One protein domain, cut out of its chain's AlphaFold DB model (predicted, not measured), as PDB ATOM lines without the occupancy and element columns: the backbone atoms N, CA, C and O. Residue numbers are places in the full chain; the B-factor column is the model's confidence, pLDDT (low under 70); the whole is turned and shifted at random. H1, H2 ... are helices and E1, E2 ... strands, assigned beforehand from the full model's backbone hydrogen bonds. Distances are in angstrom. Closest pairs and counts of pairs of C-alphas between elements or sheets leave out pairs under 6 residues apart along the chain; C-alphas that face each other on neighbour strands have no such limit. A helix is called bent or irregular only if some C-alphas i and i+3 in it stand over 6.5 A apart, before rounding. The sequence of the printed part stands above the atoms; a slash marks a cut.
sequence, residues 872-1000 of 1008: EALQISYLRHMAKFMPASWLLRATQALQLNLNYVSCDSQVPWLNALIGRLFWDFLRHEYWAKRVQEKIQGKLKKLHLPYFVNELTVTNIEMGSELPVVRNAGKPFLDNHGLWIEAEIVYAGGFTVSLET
ATOM      1  N   GLU A 872     122.387 152.900 113.328       46.81
ATOM      2  CA  GLU A 872     122.337 154.363 113.269       46.81
ATOM      3  C   GLU A 872     123.298 155.036 114.267       46.81
ATOM      4  O   GLU A 872     124.116 155.866 113.871       46.81
ATOM      5  N   ALA A 873     123.277 154.669 115.553       51.28
ATOM      6  CA  ALA A 873     124.190 155.233 116.547       51.28
ATOM      7  C   ALA A 873     125.659 154.866 116.258       51.28
ATOM      8  O   ALA A 873     126.561 155.688 116.455       51.28
ATOM      9  N   LEU A 874     125.920 153.656 115.749       57.81
ATOM     10  CA  LEU A 874     127.250 153.225 115.315       57.81
ATOM     11  C   LEU A 874     127.721 154.019 114.085       57.81
ATOM     12  O   LEU A 874     128.874 154.459 114.048       57.81
ATOM     13  N   GLN A 875     126.827 154.271 113.126       56.72
ATOM     14  CA  GLN A 875     127.060 155.093 111.940       56.72
ATOM     15  C   GLN A 875     127.305 156.565 112.304       56.72
ATOM     16  O   GLN A 875     128.270 157.152 111.821       56.72
ATOM     17  N   ILE A 876     126.519 157.151 113.212       63.75
ATOM     18  CA  ILE A 876     126.726 158.513 113.735       63.75
ATOM     19  C   ILE A 876     128.071 158.606 114.471       63.75
ATOM     20  O   ILE A 876     128.828 159.557 114.266       63.75
ATOM     21  N   SER A 877     128.417 157.597 115.282       63.50
ATOM     22  CA  SER A 877     129.725 157.503 115.944       63.50
ATOM     23  C   SER A 877     130.866 157.477 114.917       63.50
ATOM     24  O   SER A 877     131.847 158.208 115.068       63.50
ATOM     25  N   TYR A 878     130.718 156.688 113.847       64.38
ATOM     26  CA  TYR A 878     131.687 156.577 112.754       64.38
ATOM     27  C   TYR A 878     131.843 157.880 111.969       64.38
ATOM     28  O   TYR A 878     132.969 158.328 111.760       64.38
ATOM     29  N   LEU A 879     130.740 158.529 111.588       65.81
ATOM     30  CA  LEU A 879     130.759 159.795 110.855       65.81
ATOM     31  C   LEU A 879     131.385 160.919 111.695       65.81
ATOM     32  O   LEU A 879     132.285 161.603 111.207       65.81
ATOM     33  N   ARG A 880     131.010 161.047 112.979       67.56
ATOM     34  CA  ARG A 880     131.638 161.995 113.922       67.56
ATOM     35  C   ARG A 880     133.144 161.742 114.063       67.56
ATOM     36  O   ARG A 880     133.921 162.686 114.139       67.56
ATOM     37  N   HIS A 881     133.579 160.484 114.080       65.19
ATOM     38  CA  HIS A 881     134.999 160.143 114.162       65.19
ATOM     39  C   HIS A 881     135.761 160.425 112.854       65.19
ATOM     40  O   HIS A 881     136.833 161.023 112.900       65.19
ATOM     41  N   MET A 882     135.209 160.066 111.690       68.25
ATOM     42  CA  MET A 882     135.809 160.354 110.379       68.25
ATOM     43  C   MET A 882     135.912 161.859 110.098       68.25
ATOM     44  O   MET A 882     136.897 162.301 109.508       68.25
ATOM     45  N   ALA A 883     134.953 162.659 110.574       68.44
ATOM     46  CA  ALA A 883     134.971 164.113 110.431       68.44
ATOM     47  C   ALA A 883     136.207 164.779 111.074       68.44
ATOM     48  O   ALA A 883     136.640 165.820 110.588       68.44
ATOM     49  N   LYS A 884     136.844 164.164 112.088       66.50
ATOM     50  CA  LYS A 884     138.107 164.664 112.685       66.50
ATOM     51  C   LYS A 884     139.286 164.708 111.702       66.50
ATOM     52  O   LYS A 884     140.271 165.384 111.981       66.50
ATOM     53  N   PHE A 885     139.200 163.984 110.582       66.06
ATOM     54  CA  PHE A 885     140.278 163.829 109.598       66.06
ATOM     55  C   PHE A 885     139.935 164.415 108.219       66.06
ATOM     56  O   PHE A 885     140.690 164.230 107.265       66.06
ATOM     57  N   MET A 886     138.805 165.118 108.095       64.19
ATOM     58  CA  MET A 886     138.457 165.850 106.875       64.19
ATOM     59  C   MET A 886     139.200 167.197 106.830       64.19
ATOM     60  O   MET A 886     139.374 167.829 107.874       64.19
ATOM     61  N   PRO A 887     139.636 167.672 105.648       57.62
ATOM     62  CA  PRO A 887     140.262 168.985 105.533       57.62
ATOM     63  C   PRO A 887     139.261 170.093 105.893       57.62
ATOM     64  O   PRO A 887     138.071 170.001 105.591       57.62
ATOM     65  N   ALA A 888     139.753 171.181 106.491       53.09
ATOM     66  CA  ALA A 888     138.924 172.298 106.963       53.09
ATOM     67  C   ALA A 888     138.206 173.088 105.844       53.09
ATOM     68  O   ALA A 888     137.414 173.975 106.136       53.09
ATOM     69  N   SER A 889     138.463 172.764 104.572       53.53
ATOM     70  CA  SER A 889     137.726 173.257 103.402       53.53
ATOM     71  C   SER A 889     136.512 172.398 103.020       53.53
ATOM     72  O   SER A 889     135.661 172.860 102.266       53.53
ATOM     73  N   TRP A 890     136.414 171.155 103.512       52.03
ATOM     74  CA  TRP A 890     135.253 170.270 103.310       52.03
ATOM     75  C   TRP A 890     134.225 170.393 104.439       52.03
ATOM     76  O   TRP A 890     133.025 170.278 104.203       52.03
ATOM     77  N   LEU A 891     134.684 170.666 105.663       57.66
ATOM     78  CA  LEU A 891     133.824 171.117 106.758       57.66
ATOM     79  C   LEU A 891     133.553 172.611 106.530       57.66
ATOM     80  O   LEU A 891     134.444 173.426 106.751       57.66
ATOM     81  N   LEU A 892     132.356 172.984 106.057       48.62
ATOM     82  CA  LEU A 892     132.065 174.274 105.389       48.62
ATOM     83  C   LEU A 892     132.081 175.528 106.303       48.62
ATOM     84  O   LEU A 892     131.523 176.574 105.962       48.62
ATOM     85  N   ARG A 893     132.675 175.401 107.490       49.06
ATOM     86  CA  ARG A 893     133.295 176.410 108.364       49.06
ATOM     87  C   ARG A 893     133.844 175.656 109.581       49.06
ATOM     88  O   ARG A 893     133.241 174.677 110.019       49.06
ATOM     89  N   ALA A 894     134.915 176.152 110.205       48.56
ATOM     90  CA  ALA A 894     135.430 175.580 111.460       48.56
ATOM     91  C   ALA A 894     134.366 175.534 112.585       48.56
ATOM     92  O   ALA A 894     134.415 174.670 113.459       48.56
ATOM     93  N   THR A 895     133.345 176.397 112.515       52.53
ATOM     94  CA  THR A 895     132.180 176.386 113.413       52.53
ATOM     95  C   THR A 895     131.380 175.081 113.372       52.53
ATOM     96  O   THR A 895     130.858 174.680 114.408       52.53
ATOM     97  N   GLN A 896     131.318 174.367 112.240       53.88
ATOM     98  CA  GLN A 896     130.638 173.064 112.164       53.88
ATOM     99  C   GLN A 896     131.413 171.964 112.906       53.88
ATOM    100  O   GLN A 896     130.805 171.088 113.517       53.88
ATOM    101  N   ALA A 897     132.749 172.026 112.915       50.12
ATOM    102  CA  ALA A 897     133.570 171.107 113.705       50.12
ATOM    103  C   ALA A 897     133.393 171.350 115.215       50.12
ATOM    104  O   ALA A 897     133.250 170.396 115.982       50.12
ATOM    105  N   LEU A 898     133.320 172.625 115.619       51.06
ATOM    106  CA  LEU A 898     133.027 173.036 116.995       51.06
ATOM    107  C   LEU A 898     131.620 172.591 117.435       51.06
ATOM    108  O   LEU A 898     131.491 171.950 118.473       51.06
ATOM    109  N   GLN A 899     130.581 172.815 116.620       51.16
ATOM    110  CA  GLN A 899     129.208 172.360 116.914       51.16
ATOM    111  C   GLN A 899     129.069 170.833 117.045       51.16
ATOM    112  O   GLN A 899     128.162 170.349 117.718       51.16
ATOM    113  N   LEU A 900     129.967 170.055 116.434       53.50
ATOM    114  CA  LEU A 900     129.990 168.593 116.550       53.50
ATOM    115  C   LEU A 900     130.827 168.070 117.736       53.50
ATOM    116  O   LEU A 900     130.901 166.846 117.913       53.50
ATOM    117  N   ASN A 901     131.425 168.968 118.536       50.50
ATOM    118  CA  ASN A 901     132.431 168.686 119.570       50.50
ATOM    119  C   ASN A 901     133.602 167.839 119.037       50.50
ATOM    120  O   ASN A 901     134.044 166.863 119.648       50.50
ATOM    121  N   LEU A 902     134.101 168.192 117.848       57.62
ATOM    122  CA  LEU A 902     135.289 167.568 117.278       57.62
ATOM    123  C   LEU A 902     136.543 168.235 117.840       57.62
ATOM    124  O   LEU A 902     136.835 169.382 117.512       57.62
ATOM    125  N   ASN A 903     137.328 167.475 118.607       57.56
ATOM    126  CA  ASN A 903     138.734 167.787 118.877       57.56
ATOM    127  C   ASN A 903     139.453 168.013 117.534       57.56
ATOM    128  O   ASN A 903     139.791 167.039 116.856       57.56
ATOM    129  N   TYR A 904     139.643 169.271 117.120       59.25
ATOM    130  CA  TYR A 904     140.274 169.568 115.837       59.25
ATOM    131  C   TYR A 904     141.756 169.201 115.890       59.25
ATOM    132  O   TYR A 904     142.545 169.733 116.676       59.25
ATOM    133  N   VAL A 905     142.137 168.265 115.030       61.97
ATOM    134  CA  VAL A 905     143.503 167.776 114.948       61.97
ATOM    135  C   VAL A 905     144.251 168.577 113.887       61.97
ATOM    136  O   VAL A 905     144.302 168.196 112.723       61.97
ATOM    137  N   SER A 906     144.861 169.687 114.311       63.78
ATOM    138  CA  SER A 906     145.827 170.417 113.483       63.78
ATOM    139  C   SER A 906     146.973 169.489 113.061       63.78
ATOM    140  O   SER A 906     147.731 169.014 113.912       63.78
ATOM    141  N   CYS A 907     147.075 169.242 111.758       70.38
ATOM    142  CA  CYS A 907     148.053 168.393 111.080       70.38
ATOM    143  C   CYS A 907     148.583 169.132 109.850       70.38
ATOM    144  O   CYS A 907     147.879 169.981 109.300       70.38
ATOM    145  N   ASP A 908     149.771 168.762 109.367       73.94
ATOM    146  CA  ASP A 908     150.217 169.208 108.044       73.94
ATOM    147  C   ASP A 908     149.249 168.731 106.942       73.94
ATOM    148  O   ASP A 908     148.703 167.627 107.002       73.94
ATOM    149  N   SER A 909     149.055 169.567 105.920       69.12
ATOM    150  CA  SER A 909     148.056 169.424 104.853       69.12
ATOM    151  C   SER A 909     148.212 168.134 104.031       69.12
ATOM    152  O   SER A 909     147.240 167.621 103.478       69.12
ATOM    153  N   GLN A 910     149.418 167.552 103.993       76.19
ATOM    154  CA  GLN A 910     149.709 166.306 103.273       76.19
ATOM    155  C   GLN A 910     149.336 165.027 104.047       76.19
ATOM    156  O   GLN A 910     149.472 163.924 103.516       76.19
ATOM    157  N   VAL A 911     148.872 165.145 105.297       82.31
ATOM    158  CA  VAL A 911     148.676 164.030 106.242       82.31
ATOM    159  C   VAL A 911     147.203 163.620 106.525       82.31
ATOM    160  O   VAL A 911     147.005 162.468 106.925       82.31
ATOM    161  N   PRO A 912     146.129 164.420 106.295       78.00
ATOM    162  CA  PRO A 912     144.765 164.030 106.683       78.00
ATOM    163  C   PRO A 912     144.267 162.728 106.044       78.00
ATOM    164  O   PRO A 912     143.602 161.944 106.713       78.00
ATOM    165  N   TRP A 913     144.645 162.434 104.792       80.38
ATOM    166  CA  TRP A 913     144.288 161.170 104.128       80.38
ATOM    167  C   TRP A 913     144.886 159.946 104.845       80.38
ATOM    168  O   TRP A 913     144.232 158.907 104.945       80.38
ATOM    169  N   LEU A 914     146.106 160.071 105.382       82.81
ATOM    170  CA  LEU A 914     146.786 159.008 106.120       82.81
ATOM    171  C   LEU A 914     146.114 158.803 107.480       82.81
ATOM    172  O   LEU A 914     145.870 157.666 107.881       82.81
ATOM    173  N   ASN A 915     145.735 159.895 108.146       83.88
ATOM    174  CA  ASN A 915     144.975 159.848 109.393       83.88
ATOM    175  C   ASN A 915     143.556 159.299 109.197       83.88
ATOM    176  O   ASN A 915     143.089 158.542 110.040       83.88
ATOM    177  N   ALA A 916     142.895 159.579 108.070       81.19
ATOM    178  CA  ALA A 916     141.614 158.972 107.711       81.19
ATOM    179  C   ALA A 916     141.750 157.469 107.388       81.19
ATOM    180  O   ALA A 916     140.891 156.677 107.774       81.19
ATOM    181  N   LEU A 917     142.846 157.051 106.741       81.25
ATOM    182  CA  LEU A 917     143.138 155.641 106.453       81.25
ATOM    183  C   LEU A 917     143.442 154.845 107.733       81.25
ATOM    184  O   LEU A 917     142.819 153.809 107.967       81.25
ATOM    185  N   ILE A 918     144.342 155.344 108.590       83.50
ATOM    186  CA  ILE A 918     144.570 154.813 109.949       83.50
ATOM    187  C   ILE A 918     143.241 154.820 110.719       83.50
ATOM    188  O   ILE A 918     142.871 153.816 111.326       83.50
ATOM    189  N   GLY A 919     142.486 155.911 110.577       81.00
ATOM    190  CA  GLY A 919     141.105 156.111 110.997       81.00
ATOM    191  C   GLY A 919     140.203 154.910 110.745       81.00
ATOM    192  O   GLY A 919     139.662 154.323 111.681       81.00
ATOM    193  N   ARG A 920     140.046 154.537 109.471       82.56
ATOM    194  CA  ARG A 920     139.197 153.426 109.027       82.56
ATOM    195  C   ARG A 920     139.747 152.059 109.431       82.56
ATOM    196  O   ARG A 920     138.957 151.189 109.781       82.56
ATOM    197  N   LEU A 921     141.068 151.869 109.383       82.69
ATOM    198  CA  LEU A 921     141.722 150.591 109.695       82.69
ATOM    199  C   LEU A 921     141.652 150.237 111.185       82.69
ATOM    200  O   LEU A 921     141.475 149.070 111.530       82.69
ATOM    201  N   PHE A 922     141.792 151.226 112.071       79.00
ATOM    202  CA  PHE A 922     141.763 150.996 113.515       79.00
ATOM    203  C   PHE A 922     140.362 151.124 114.136       79.00
ATOM    204  O   PHE A 922     140.175 150.687 115.270       79.00
ATOM    205  N   TRP A 923     139.371 151.667 113.417       79.75
ATOM    206  CA  TRP A 923     137.990 151.797 113.903       79.75
ATOM    207  C   TRP A 923     137.419 150.475 114.430       79.75
ATOM    208  O   TRP A 923     136.994 150.381 115.584       79.75
ATOM    209  N   ASP A 924     137.486 149.433 113.602       80.19
ATOM    210  CA  ASP A 924     136.988 148.100 113.945       80.19
ATOM    211  C   ASP A 924     137.938 147.385 114.932       80.19
ATOM    212  O   ASP A 924     137.506 146.556 115.733       80.19
ATOM    213  N   PHE A 925     139.228 147.746 114.933       81.94
ATOM    214  CA  PHE A 925     140.252 147.199 115.834       81.94
ATOM    215  C   PHE A 925     140.087 147.646 117.293       81.94
ATOM    216  O   PHE A 925     140.310 146.843 118.197       81.94
ATOM    217  N   LEU A 926     139.693 148.902 117.540       78.50
ATOM    218  CA  LEU A 926     139.445 149.390 118.901       78.50
ATOM    219  C   LEU A 926     138.128 148.869 119.492       78.50
ATOM    220  O   LEU A 926     138.022 148.721 120.705       78.50
ATOM    221  N   ARG A 927     137.121 148.616 118.645       78.25
ATOM    222  CA  ARG A 927     135.733 148.385 119.083       78.25
ATOM    223  C   ARG A 927     135.320 146.919 119.146       78.25
ATOM    224  O   ARG A 927     134.482 146.561 119.966       78.25
ATOM    225  N   HIS A 928     135.868 146.065 118.284       81.88
ATOM    226  CA  HIS A 928     135.402 144.687 118.161       81.88
ATOM    227  C   HIS A 928     136.119 143.756 119.155       81.88
ATOM    228  O   HIS A 928     137.331 143.551 119.057       81.88
ATOM    229  N   GLU A 929     135.373 143.115 120.069       81.25
ATOM    230  CA  GLU A 929     135.920 142.337 121.202       81.25
ATOM    231  C   GLU A 929     137.016 141.326 120.833       81.25
ATOM    232  O   GLU A 929     137.961 141.137 121.592       81.25
ATOM    233  N   TYR A 930     136.907 140.663 119.675       86.25
ATOM    234  CA  TYR A 930     137.935 139.749 119.152       86.25
ATOM    235  C   TYR A 930     139.346 140.361 119.157       86.25
ATOM    236  O   TYR A 930     140.309 139.675 119.499       86.25
ATOM    237  N   TRP A 931     139.488 141.646 118.815       85.06
ATOM    238  CA  TRP A 931     140.784 142.321 118.813       85.06
ATOM    239  C   TRP A 931     141.275 142.621 120.229       85.06
ATOM    240  O   TRP A 931     142.441 142.346 120.515       85.06
ATOM    241  N   ALA A 932     140.392 143.058 121.134       84.44
ATOM    242  CA  ALA A 932     140.709 143.212 122.555       84.44
ATOM    243  C   ALA A 932     141.165 141.877 123.175       84.44
ATOM    244  O   ALA A 932     142.254 141.799 123.741       84.44
ATOM    245  N   LYS A 933     140.415 140.788 122.947       87.50
ATOM    246  CA  LYS A 933     140.750 139.415 123.370       87.50
ATOM    247  C   LYS A 933     142.094 138.954 122.788       87.50
ATOM    248  O   LYS A 933     142.960 138.484 123.520       87.50
ATOM    249  N   ARG A 934     142.359 139.203 121.499       87.81
ATOM    250  CA  ARG A 934     143.654 138.885 120.857       87.81
ATOM    251  C   ARG A 934     144.821 139.763 121.320       87.81
ATOM    252  O   ARG A 934     145.976 139.352 121.179       87.81
ATOM    253  N   VAL A 935     144.566 140.949 121.868       88.25
ATOM    254  CA  VAL A 935     145.574 141.776 122.550       88.25
ATOM    255  C   VAL A 935     145.794 141.283 123.984       88.25
ATOM    256  O   VAL A 935     146.949 141.146 124.390       88.25
ATOM    257  N   GLN A 936     144.734 140.892 124.696       88.38
ATOM    258  CA  GLN A 936     144.780 140.266 126.022       88.38
ATOM    259  C   GLN A 936     145.594 138.966 125.994       88.38
ATOM    260  O   GLN A 936     146.566 138.847 126.734       88.38
ATOM    261  N   GLU A 937     145.317 138.052 125.059       90.50
ATOM    262  CA  GLU A 937     146.112 136.839 124.812       90.50
ATOM    263  C   GLU A 937     147.602 137.152 124.566       90.50
ATOM    264  O   GLU A 937     148.492 136.484 125.102       90.50
ATOM    265  N   LYS A 938     147.906 138.193 123.774       89.81
ATOM    266  CA  LYS A 938     149.289 138.608 123.465       89.81
ATOM    267  C   LYS A 938     150.002 139.258 124.650       89.81
ATOM    268  O   LYS A 938     151.228 139.147 124.733       89.81
ATOM    269  N   ILE A 939     149.280 139.938 125.540       88.94
ATOM    270  CA  ILE A 939     149.834 140.546 126.755       88.94
ATOM    271  C   ILE A 939     149.991 139.479 127.840       88.94
ATOM    272  O   ILE A 939     151.111 139.289 128.307       88.94
ATOM    273  N   GLN A 940     148.966 138.671 128.128       89.25
ATOM    274  CA  GLN A 940     149.056 137.508 129.020       89.25
ATOM    275  C   GLN A 940     150.182 136.559 128.582       89.25
ATOM    276  O   GLN A 940     151.028 136.155 129.377       89.25
ATOM    277  N   GLY A 941     150.278 136.280 127.279       87.56
ATOM    278  CA  GLY A 941     151.341 135.478 126.676       87.56
ATOM    279  C   GLY A 941     152.743 136.104 126.728       87.56
ATOM    280  O   GLY A 941     153.718 135.398 126.446       87.56
ATOM    281  N   LYS A 942     152.881 137.387 127.092       87.44
ATOM    282  CA  LYS A 942     154.154 138.029 127.472       87.44
ATOM    283  C   LYS A 942     154.368 138.002 128.987       87.44
ATOM    284  O   LYS A 942     155.478 137.688 129.402       87.44
ATOM    285  N   LEU A 943     153.338 138.278 129.791       86.31
ATOM    286  CA  LEU A 943     153.404 138.270 131.260       86.31
ATOM    287  C   LEU A 943     153.771 136.879 131.801       86.31
ATOM    288  O   LEU A 943     154.732 136.770 132.555       86.31
ATOM    289  N   LYS A 944     153.155 135.806 131.276       84.56
ATOM    290  CA  LYS A 944     153.536 134.391 131.507       84.56
ATOM    291  C   LYS A 944     154.999 134.048 131.159       84.56
ATOM    292  O   LYS A 944     155.443 132.936 131.423       84.56
ATOM    293  N   LYS A 945     155.741 134.946 130.493       80.75
ATOM    294  CA  LYS A 945     157.164 134.777 130.134       80.75
ATOM    295  C   LYS A 945     158.101 135.703 130.921       80.75
ATOM    296  O   LYS A 945     159.305 135.691 130.665       80.75
ATOM    297  N   LEU A 946     157.577 136.510 131.844       81.50
ATOM    298  CA  LEU A 946     158.380 137.252 132.812       81.50
ATOM    299  C   LEU A 946     158.726 136.330 133.984       81.50
ATOM    300  O   LEU A 946     157.885 135.570 134.454       81.50
ATOM    301  N   HIS A 947     159.969 136.399 134.456       76.12
ATOM    302  CA  HIS A 947     160.397 135.649 135.634       76.12
ATOM    303  C   HIS A 947     159.924 136.378 136.898       76.12
ATOM    304  O   HIS A 947     160.584 137.305 137.371       76.12
ATOM    305  N   LEU A 948     158.768 135.975 137.419       81.69
ATOM    306  CA  LEU A 948     158.192 136.529 138.643       81.69
ATOM    307  C   LEU A 948     158.986 136.070 139.886       81.69
ATOM    308  O   LEU A 948     159.503 134.951 139.894       81.69
ATOM    309  N   PRO A 949     159.126 136.910 140.930       81.94
ATOM    310  CA  PRO A 949     159.659 136.480 142.224       81.94
ATOM    311  C   PRO A 949     158.733 135.466 142.910       81.94
ATOM    312  O   PRO A 949     157.522 135.522 142.733       81.94
ATOM    313  N   TYR A 950     159.280 134.605 143.773       75.88
ATOM    314  CA  TYR A 950     158.543 133.516 144.444       75.88
ATOM    315  C   TYR A 950     157.336 133.948 145.309       75.88
ATOM    316  O   TYR A 950     156.509 133.111 145.653       75.88
ATOM    317  N   PHE A 951     157.235 135.234 145.662       80.25
ATOM    318  CA  PHE A 951     156.125 135.822 146.425       80.25
ATOM    319  C   PHE A 951     155.032 136.462 145.541       80.25
ATOM    320  O   PHE A 951     154.088 137.052 146.060       80.25
ATOM    321  N   VAL A 952     155.156 136.393 144.208       82.31
ATOM    322  CA  VAL A 952     154.193 136.957 143.246       82.31
ATOM    323  C   VAL A 952     153.673 135.837 142.347       82.31
ATOM    324  O   VAL A 952     154.420 135.279 141.544       82.31
ATOM    325  N   ASN A 953     152.385 135.514 142.470       81.75
ATOM    326  CA  ASN A 953     151.730 134.537 141.598       81.75
ATOM    327  C   ASN A 953     151.529 135.102 140.176       81.75
ATOM    328  O   ASN A 953     151.800 136.276 139.917       81.75
ATOM    329  N   GLU A 954     151.064 134.272 139.234       82.50
ATOM    330  CA  GLU A 954     150.903 134.688 137.832       82.50
ATOM    331  C   GLU A 954     150.113 136.007 137.709       82.50
ATOM    332  O   GLU A 954     149.024 136.141 138.262       82.50
ATOM    333  N   LEU A 955     150.668 136.975 136.972       85.19
ATOM    334  CA  LEU A 955     149.979 138.222 136.637       85.19
ATOM    335  C   LEU A 955     148.866 137.923 135.626       85.19
ATOM    336  O   LEU A 955     149.173 137.529 134.499       85.19
ATOM    337  N   THR A 956     147.603 138.135 135.985       86.12
ATOM    338  CA  THR A 956     146.439 137.916 135.114       86.12
ATOM    339  C   THR A 956     145.872 139.236 134.600       86.12
ATOM    340  O   THR A 956     145.520 140.113 135.383       86.12
ATOM    341  N   VAL A 957     145.753 139.384 133.278       88.06
ATOM    342  CA  VAL A 957     145.044 140.520 132.670       88.06
ATOM    343  C   VAL A 957     143.538 140.324 132.835       88.06
ATOM    344  O   VAL A 957     142.963 139.447 132.185       88.06
ATOM    345  N   THR A 958     142.896 141.152 133.657       84.81
ATOM    346  CA  THR A 958     141.454 141.066 133.941       84.81
ATOM    347  C   THR A 958     140.609 141.861 132.950       84.81
ATOM    348  O   THR A 958     139.581 141.366 132.496       84.81
ATOM    349  N   ASN A 959     141.062 143.056 132.564       83.88
ATOM    350  CA  ASN A 959     140.405 143.914 131.575       83.88
ATOM    351  C   ASN A 959     141.443 144.594 130.663       83.88
ATOM    352  O   ASN A 959     142.559 144.888 131.099       83.88
ATOM    353  N   ILE A 960     141.064 144.859 129.410       85.50
ATOM    354  CA  ILE A 960     141.790 145.732 128.481       85.50
ATOM    355  C   ILE A 960     140.790 146.671 127.826       85.50
ATOM    356  O   ILE A 960     139.907 146.226 127.091       85.50
ATOM    357  N   GLU A 961     141.008 147.967 127.999       82.94
ATOM    358  CA  GLU A 961     140.292 148.997 127.261       82.94
ATOM    359  C   GLU A 961     141.225 149.471 126.148       82.94
ATOM    360  O   GLU A 961     142.290 150.043 126.386       82.94
ATOM    361  N   MET A 962     140.842 149.185 124.904       79.81
ATOM    362  CA  MET A 962     141.670 149.453 123.722       79.81
ATOM    363  C   MET A 962     141.902 150.956 123.466       79.81
ATOM    364  O   MET A 962     142.792 151.320 122.694       79.81
ATOM    365  N   GLY A 963     141.128 151.813 124.135       79.50
ATOM    366  CA  GLY A 963     141.101 153.262 123.977       79.50
ATOM    367  C   GLY A 963     139.925 153.754 123.128       79.50
ATOM    368  O   GLY A 963     139.258 152.978 122.443       79.50
ATOM    369  N   SER A 964     139.657 155.058 123.193       70.62
ATOM    370  CA  SER A 964     138.520 155.733 122.547       70.62
ATOM    371  C   SER A 964     138.888 156.520 121.280       70.62
ATOM    372  O   SER A 964     138.041 156.709 120.405       70.62
ATOM    373  N   GLU A 965     140.146 156.955 121.162       72.31
ATOM    374  CA  GLU A 965     140.698 157.686 120.013       72.31
ATOM    375  C   GLU A 965     141.928 156.982 119.418       72.31
ATOM    376  O   GLU A 965     142.445 156.003 119.961       72.31
ATOM    377  N   LEU A 966     142.407 157.485 118.280       77.56
ATOM    378  CA  LEU A 966     143.443 156.860 117.461       77.56
ATOM    379  C   LEU A 966     144.804 157.562 117.532       77.56
ATOM    380  O   LEU A 966     144.875 158.732 117.904       77.56
ATOM    381  N   PRO A 967     145.899 156.862 117.173       81.00
ATOM    382  CA  PRO A 967     147.193 157.499 116.972       81.00
ATOM    383  C   PRO A 967     147.131 158.358 115.708       81.00
ATOM    384  O   PRO A 967     146.909 157.845 114.612       81.00
ATOM    385  N   VAL A 968     147.330 159.663 115.868       81.81
ATOM    386  CA  VAL A 968     147.251 160.641 114.785       81.81
ATOM    387  C   VAL A 968     148.645 161.111 114.403       81.81
ATOM    388  O   VAL A 968     149.399 161.576 115.258       81.81
ATOM    389  N   VAL A 969     148.978 161.025 113.117       85.38
ATOM    390  CA  VAL A 969     150.206 161.601 112.566       85.38
ATOM    391  C   VAL A 969     150.001 163.113 112.432       85.38
ATOM    392  O   VAL A 969     149.149 163.561 111.666       85.38
ATOM    393  N   ARG A 970     150.742 163.916 113.199       82.12
ATOM    394  CA  ARG A 970     150.673 165.389 113.170       82.12
ATOM    395  C   ARG A 970     151.471 165.965 112.009       82.12
ATOM    396  O   ARG A 970     150.960 166.789 111.255       82.12
ATOM    397  N   ASN A 971     152.692 165.471 111.852       80.56
ATOM    398  CA  ASN A 971     153.654 165.888 110.847       80.56
ATOM    399  C   ASN A 971     154.347 164.642 110.273       80.56
ATOM    400  O   ASN A 971     154.596 163.681 111.006       80.56
ATOM    401  N   ALA A 972     154.653 164.655 108.977       83.56
ATOM    402  CA  ALA A 972     155.405 163.611 108.290       83.56
ATOM    403  C   ALA A 972     156.564 164.262 107.521       83.56
ATOM    404  O   ALA A 972     156.369 164.900 106.487       83.56
ATOM    405  N   GLY A 973     157.780 164.108 108.042       76.25
ATOM    406  CA  GLY A 973     158.988 164.658 107.442       76.25
ATOM    407  C   GLY A 973     159.289 164.028 106.081       76.25
ATOM    408  O   GLY A 973     158.986 162.858 105.829       76.25
ATOM    409  N   LYS A 974     159.929 164.800 105.193       74.69
ATOM    410  CA  LYS A 974     160.391 164.292 103.892       74.69
ATOM    411  C   LYS A 974     161.314 163.082 104.117       74.69
ATOM    412  O   LYS A 974     162.260 163.197 104.899       74.69
ATOM    413  N   PRO A 975     161.083 161.938 103.447       77.88
ATOM    414  CA  PRO A 975     161.913 160.759 103.638       77.88
ATOM    415  C   PRO A 975     163.334 161.035 103.139       77.88
ATOM    416  O   PRO A 975     163.518 161.475 102.003       77.88
ATOM    417  N   PHE A 976     164.338 160.766 103.973       68.00
ATOM    418  CA  PHE A 976     165.744 160.982 103.633       68.00
ATOM    419  C   PHE A 976     166.507 159.659 103.579       68.00
ATOM    420  O   PHE A 976     166.277 158.745 104.371       68.00
ATOM    421  N   LEU A 977     167.420 159.545 102.617       59.28
ATOM    422  CA  LEU A 977     168.261 158.366 102.437       59.28
ATOM    423  C   LEU A 977     169.680 158.671 102.914       59.28
ATOM    424  O   LEU A 977     170.343 159.555 102.374       59.28
ATOM    425  N   ASP A 978     170.161 157.897 103.881       60.38
ATOM    426  CA  ASP A 978     171.549 157.932 104.329       60.38
ATOM    427  C   ASP A 978     172.266 156.599 104.025       60.38
ATOM    428  O   ASP A 978     171.802 155.749 103.261       60.38
ATOM    429  N   ASN A 979     173.442 156.405 104.620       54.31
ATOM    430  CA  ASN A 979     174.250 155.202 104.421       54.31
ATOM    431  C   ASN A 979     173.906 154.037 105.379       54.31
ATOM    432  O   ASN A 979     174.562 152.989 105.336       54.31
ATOM    433  N   HIS A 980     172.875 154.192 106.219       53.62
ATOM    434  CA  HIS A 980     172.273 153.151 107.061       53.62
ATOM    435  C   HIS A 980     170.909 152.687 106.518       53.62
ATOM    436  O   HIS A 980     170.554 151.511 106.694       53.62
ATOM    437  N   GLY A 981     170.176 153.549 105.807       64.06
ATOM    438  CA  GLY A 981     168.973 153.198 105.056       64.06
ATOM    439  C   GLY A 981     168.107 154.394 104.656       64.06
ATOM    440  O   GLY A 981     168.550 155.537 104.625       64.06
ATOM    441  N   LEU A 982     166.846 154.095 104.340       69.12
ATOM    442  CA  LEU A 982     165.794 155.097 104.200       69.12
ATOM    443  C   LEU A 982     165.214 155.392 105.585       69.12
ATOM    444  O   LEU A 982     164.806 154.465 106.289       69.12
ATOM    445  N   TRP A 983     165.160 156.668 105.942       72.06
ATOM    446  CA  TRP A 983     164.532 157.169 107.154       72.06
ATOM    447  C   TRP A 983     163.239 157.898 106.803       72.06
ATOM    448  O   TRP A 983     163.135 158.568 105.775       72.06
ATOM    449  N   ILE A 984     162.249 157.747 107.676       78.62
ATOM    450  CA  ILE A 984     160.968 158.447 107.624       78.62
ATOM    451  C   ILE A 984     160.739 158.973 109.035       78.62
ATOM    452  O   ILE A 984     160.753 158.193 109.989       78.62
ATOM    453  N   GLU A 985     160.563 160.281 109.162       81.81
ATOM    454  CA  GLU A 985     160.234 160.933 110.424       81.81
ATOM    455  C   GLU A 985     158.733 161.226 110.453       81.81
ATOM    456  O   GLU A 985     158.174 161.722 109.478       81.81
ATOM    457  N   ALA A 986     158.068 160.876 111.550       83.94
ATOM    458  CA  ALA A 986     156.639 161.090 111.718       83.94
ATOM    459  C   ALA A 986     156.337 161.387 113.187       83.94
ATOM    460  O   ALA A 986     156.648 160.585 114.070       83.94
ATOM    461  N   GLU A 987     155.717 162.533 113.441       85.00
ATOM    462  CA  GLU A 987     155.230 162.905 114.763       85.00
ATOM    463  C   GLU A 987     153.862 162.252 114.980       85.00
ATOM    464  O   GLU A 987     152.931 162.507 114.217       85.00
ATOM    465  N   ILE A 988     153.729 161.403 116.002       86.25
ATOM    466  CA  ILE A 988     152.496 160.652 116.272       86.25
ATOM    467  C   ILE A 988     152.003 160.958 117.684       86.25
ATOM    468  O   ILE A 988     152.672 160.640 118.668       86.25
ATOM    469  N   VAL A 989     150.801 161.526 117.779       82.31
ATOM    470  CA  VAL A 989     150.122 161.851 119.039       82.31
ATOM    471  C   VAL A 989     148.976 160.868 119.260       82.31
ATOM    472  O   VAL A 989     148.137 160.679 118.383       82.31
ATOM    473  N   TYR A 990     148.918 160.249 120.439       84.38
ATOM    474  CA  TYR A 990     147.852 159.325 120.829       84.38
ATOM    475  C   TYR A 990     147.194 159.802 122.126       84.38
ATOM    476  O   TYR A 990     147.807 159.742 123.189       84.38
ATOM    477  N   ALA A 991     145.943 160.253 122.027       76.69
ATOM    478  CA  ALA A 991     145.128 160.682 123.167       76.69
ATOM    479  C   ALA A 991     144.132 159.604 123.642       76.69
ATOM    480  O   ALA A 991     143.459 159.786 124.651       76.69
ATOM    481  N   GLY A 992     144.045 158.464 122.945       74.38
ATOM    482  CA  GLY A 992     142.950 157.502 123.103       74.38
ATOM    483  C   GLY A 992     142.892 156.714 124.411       74.38
ATOM    484  O   GLY A 992     141.883 156.057 124.632       74.38
ATOM    485  N   GLY A 993     143.920 156.758 125.265       75.06
ATOM    486  CA  GLY A 993     143.892 156.134 126.595       75.06
ATOM    487  C   GLY A 993     143.777 154.602 126.587       75.06
ATOM    488  O   GLY A 993     142.735 154.053 126.924       75.06
ATOM    489  N   PHE A 994     144.860 153.902 126.245       83.69
ATOM    490  CA  PHE A 994     144.934 152.440 126.352       83.69
ATOM    491  C   PHE A 994     145.126 152.015 127.816       83.69
ATOM    492  O   PHE A 994     146.159 152.339 128.412       83.69
ATOM    493  N   THR A 995     144.175 151.267 128.387       84.88
ATOM    494  CA  THR A 995     144.239 150.782 129.779       84.88
ATOM    495  C   THR A 995     144.335 149.254 129.835       84.88
ATOM    496  O   THR A 995     143.815 148.532 128.982       84.88
ATOM    497  N   VAL A 996     145.050 148.742 130.841       89.19
ATOM    498  CA  VAL A 996     145.202 147.304 131.098       89.19
ATOM    499  C   VAL A 996     145.156 147.075 132.601       89.19
ATOM    500  O   VAL A 996     146.073 147.478 133.319       89.19
ATOM    501  N   SER A 997     144.119 146.386 133.067       88.19
ATOM    502  CA  SER A 997     144.005 145.961 134.460       88.19
ATOM    503  C   SER A 997     144.750 144.645 134.659       88.19
ATOM    504  O   SER A 997     144.471 143.650 133.985       88.19
ATOM    505  N   LEU A 998     145.712 144.648 135.584       89.38
ATOM    506  CA  LEU A 998     146.490 143.476 135.981       89.38
ATOM    507  C   LEU A 998     146.161 143.114 137.427       89.38
ATOM    508  O   LEU A 998     146.300 143.944 138.322       89.38
ATOM    509  N   GLU A 999     145.787 141.861 137.647       87.88
ATOM    510  CA  GLU A 999     145.611 141.267 138.967       87.88
ATOM    511  C   GLU A 999     146.777 140.316 139.272       87.88
ATOM    512  O   GLU A 999     147.380 139.728 138.370       87.88
ATOM    513  N   THR A1000     147.132 140.185 140.549       86.88
ATOM    514  CA  THR A1000     148.085 139.178 141.024       86.88
ATOM    515  C   THR A1000     147.884 138.913 142.508       86.88
ATOM    516  O   THR A1000     147.633 139.831 143.288       86.88
TER     517      THR A1000
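AT A GLANCE: This is residues 872 to 1000 of the 1008 residues of the protein "SMP-LTD domain-containing protein" of Mesocestoides corti (UniProt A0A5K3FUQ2). A long, bent two-stranded ribbon is made of two antiparallel pairs, E1 with E4 and E2 with E3, one following the other, and two helices run along one side of it, H3 by E2 and H4 by E1. H1 packs with its last residues on H3, the small H2 lies out at the same end, and residues 977 to 982, the tip of the hairpin E2 and E3, stick out as an arm. The printed part has 129 residues with four named helices followed by four named strands, a mixed class of helices and strands. It is loose, with a radius of gyration of the C-alphas of 19.3 A, and flat, spanning 61 by 52 by 21 A.

HOW THE PARTS SIT: Look first at E1, residues 956 to 961, and E4, residues 995 to 999: they are antiparallel neighbours at 162 degrees, with N 958 and O 997 within hydrogen-bond range at 3.0 A and N 997 and O 959 at 2.9 A. The other pair is the hairpin of E2, residues 967 to 972, and E3, residues 986 to 990, antiparallel at 156 degrees, with N 968 and O 989 at 2.8 A. E1 and E2 are apart. By E1 find H4, residues 929 to 943; their closest C-alphas are those of Gln 940 and Val 957, 6.2 A. By E2 find H3, residues 912 to 927; their closest C-alphas are those of Asn 915 and Val 968, 5.9 A. H3 and H4 only just touch, with 3 pairs of C-alphas within 8 A, and only at the corner by their link, about perpendicular at 82 degrees; Phe 925 and Trp 931 are closest, their C-alphas 5.7 A apart. H3 has a kink of 37 degrees near residue 921 and is only just irregular, C-alphas 921 and 924 being 6.8 A apart. H1, residues 872 to 883, touches H3 with residues 878 to 882 alone, opposite ways at a shallow tilt of 33 degrees, only just short of steep; the closest C-alphas, of Met 882 and Ala 916, are 6.5 A apart. H2, residues 894 to 899, is close to but not clearly touching H1, the C-alphas of Ala 883 and Ala 897 being 7.8 A apart. Every O i to N i+4 pair is within hydrogen-bond range in H1, H2 and H4; in H3, 9 of 12 are.

IN THESE COORDINATES: Find C-alpha 872 at (122.337, 154.363, 113.269); from there H1 runs 16.2 A to residue 883. H3 begins at C-alpha 912, (144.765, 164.030, 106.683), and covers 21.9 A; H4 covers 20.6 A, and H2 8.9 A. E1 is 14.9 A long, E2 13.4 A, E3 12.8 A and E4 13.3 A, ending at C-alpha 999, (145.611, 141.267, 138.967).

THE WHOLE: The two C-alphas farthest apart, of Leu 892 and Tyr 950, are 62.4 A apart. The printed part has no cut; the links H2 to H3, H4 to E1 and E2 to E3 are long. Look for pLDDT under 70 at residues 872 to 906, residue 909 and residues 976 to 982; the mean of the printed part is 74.3.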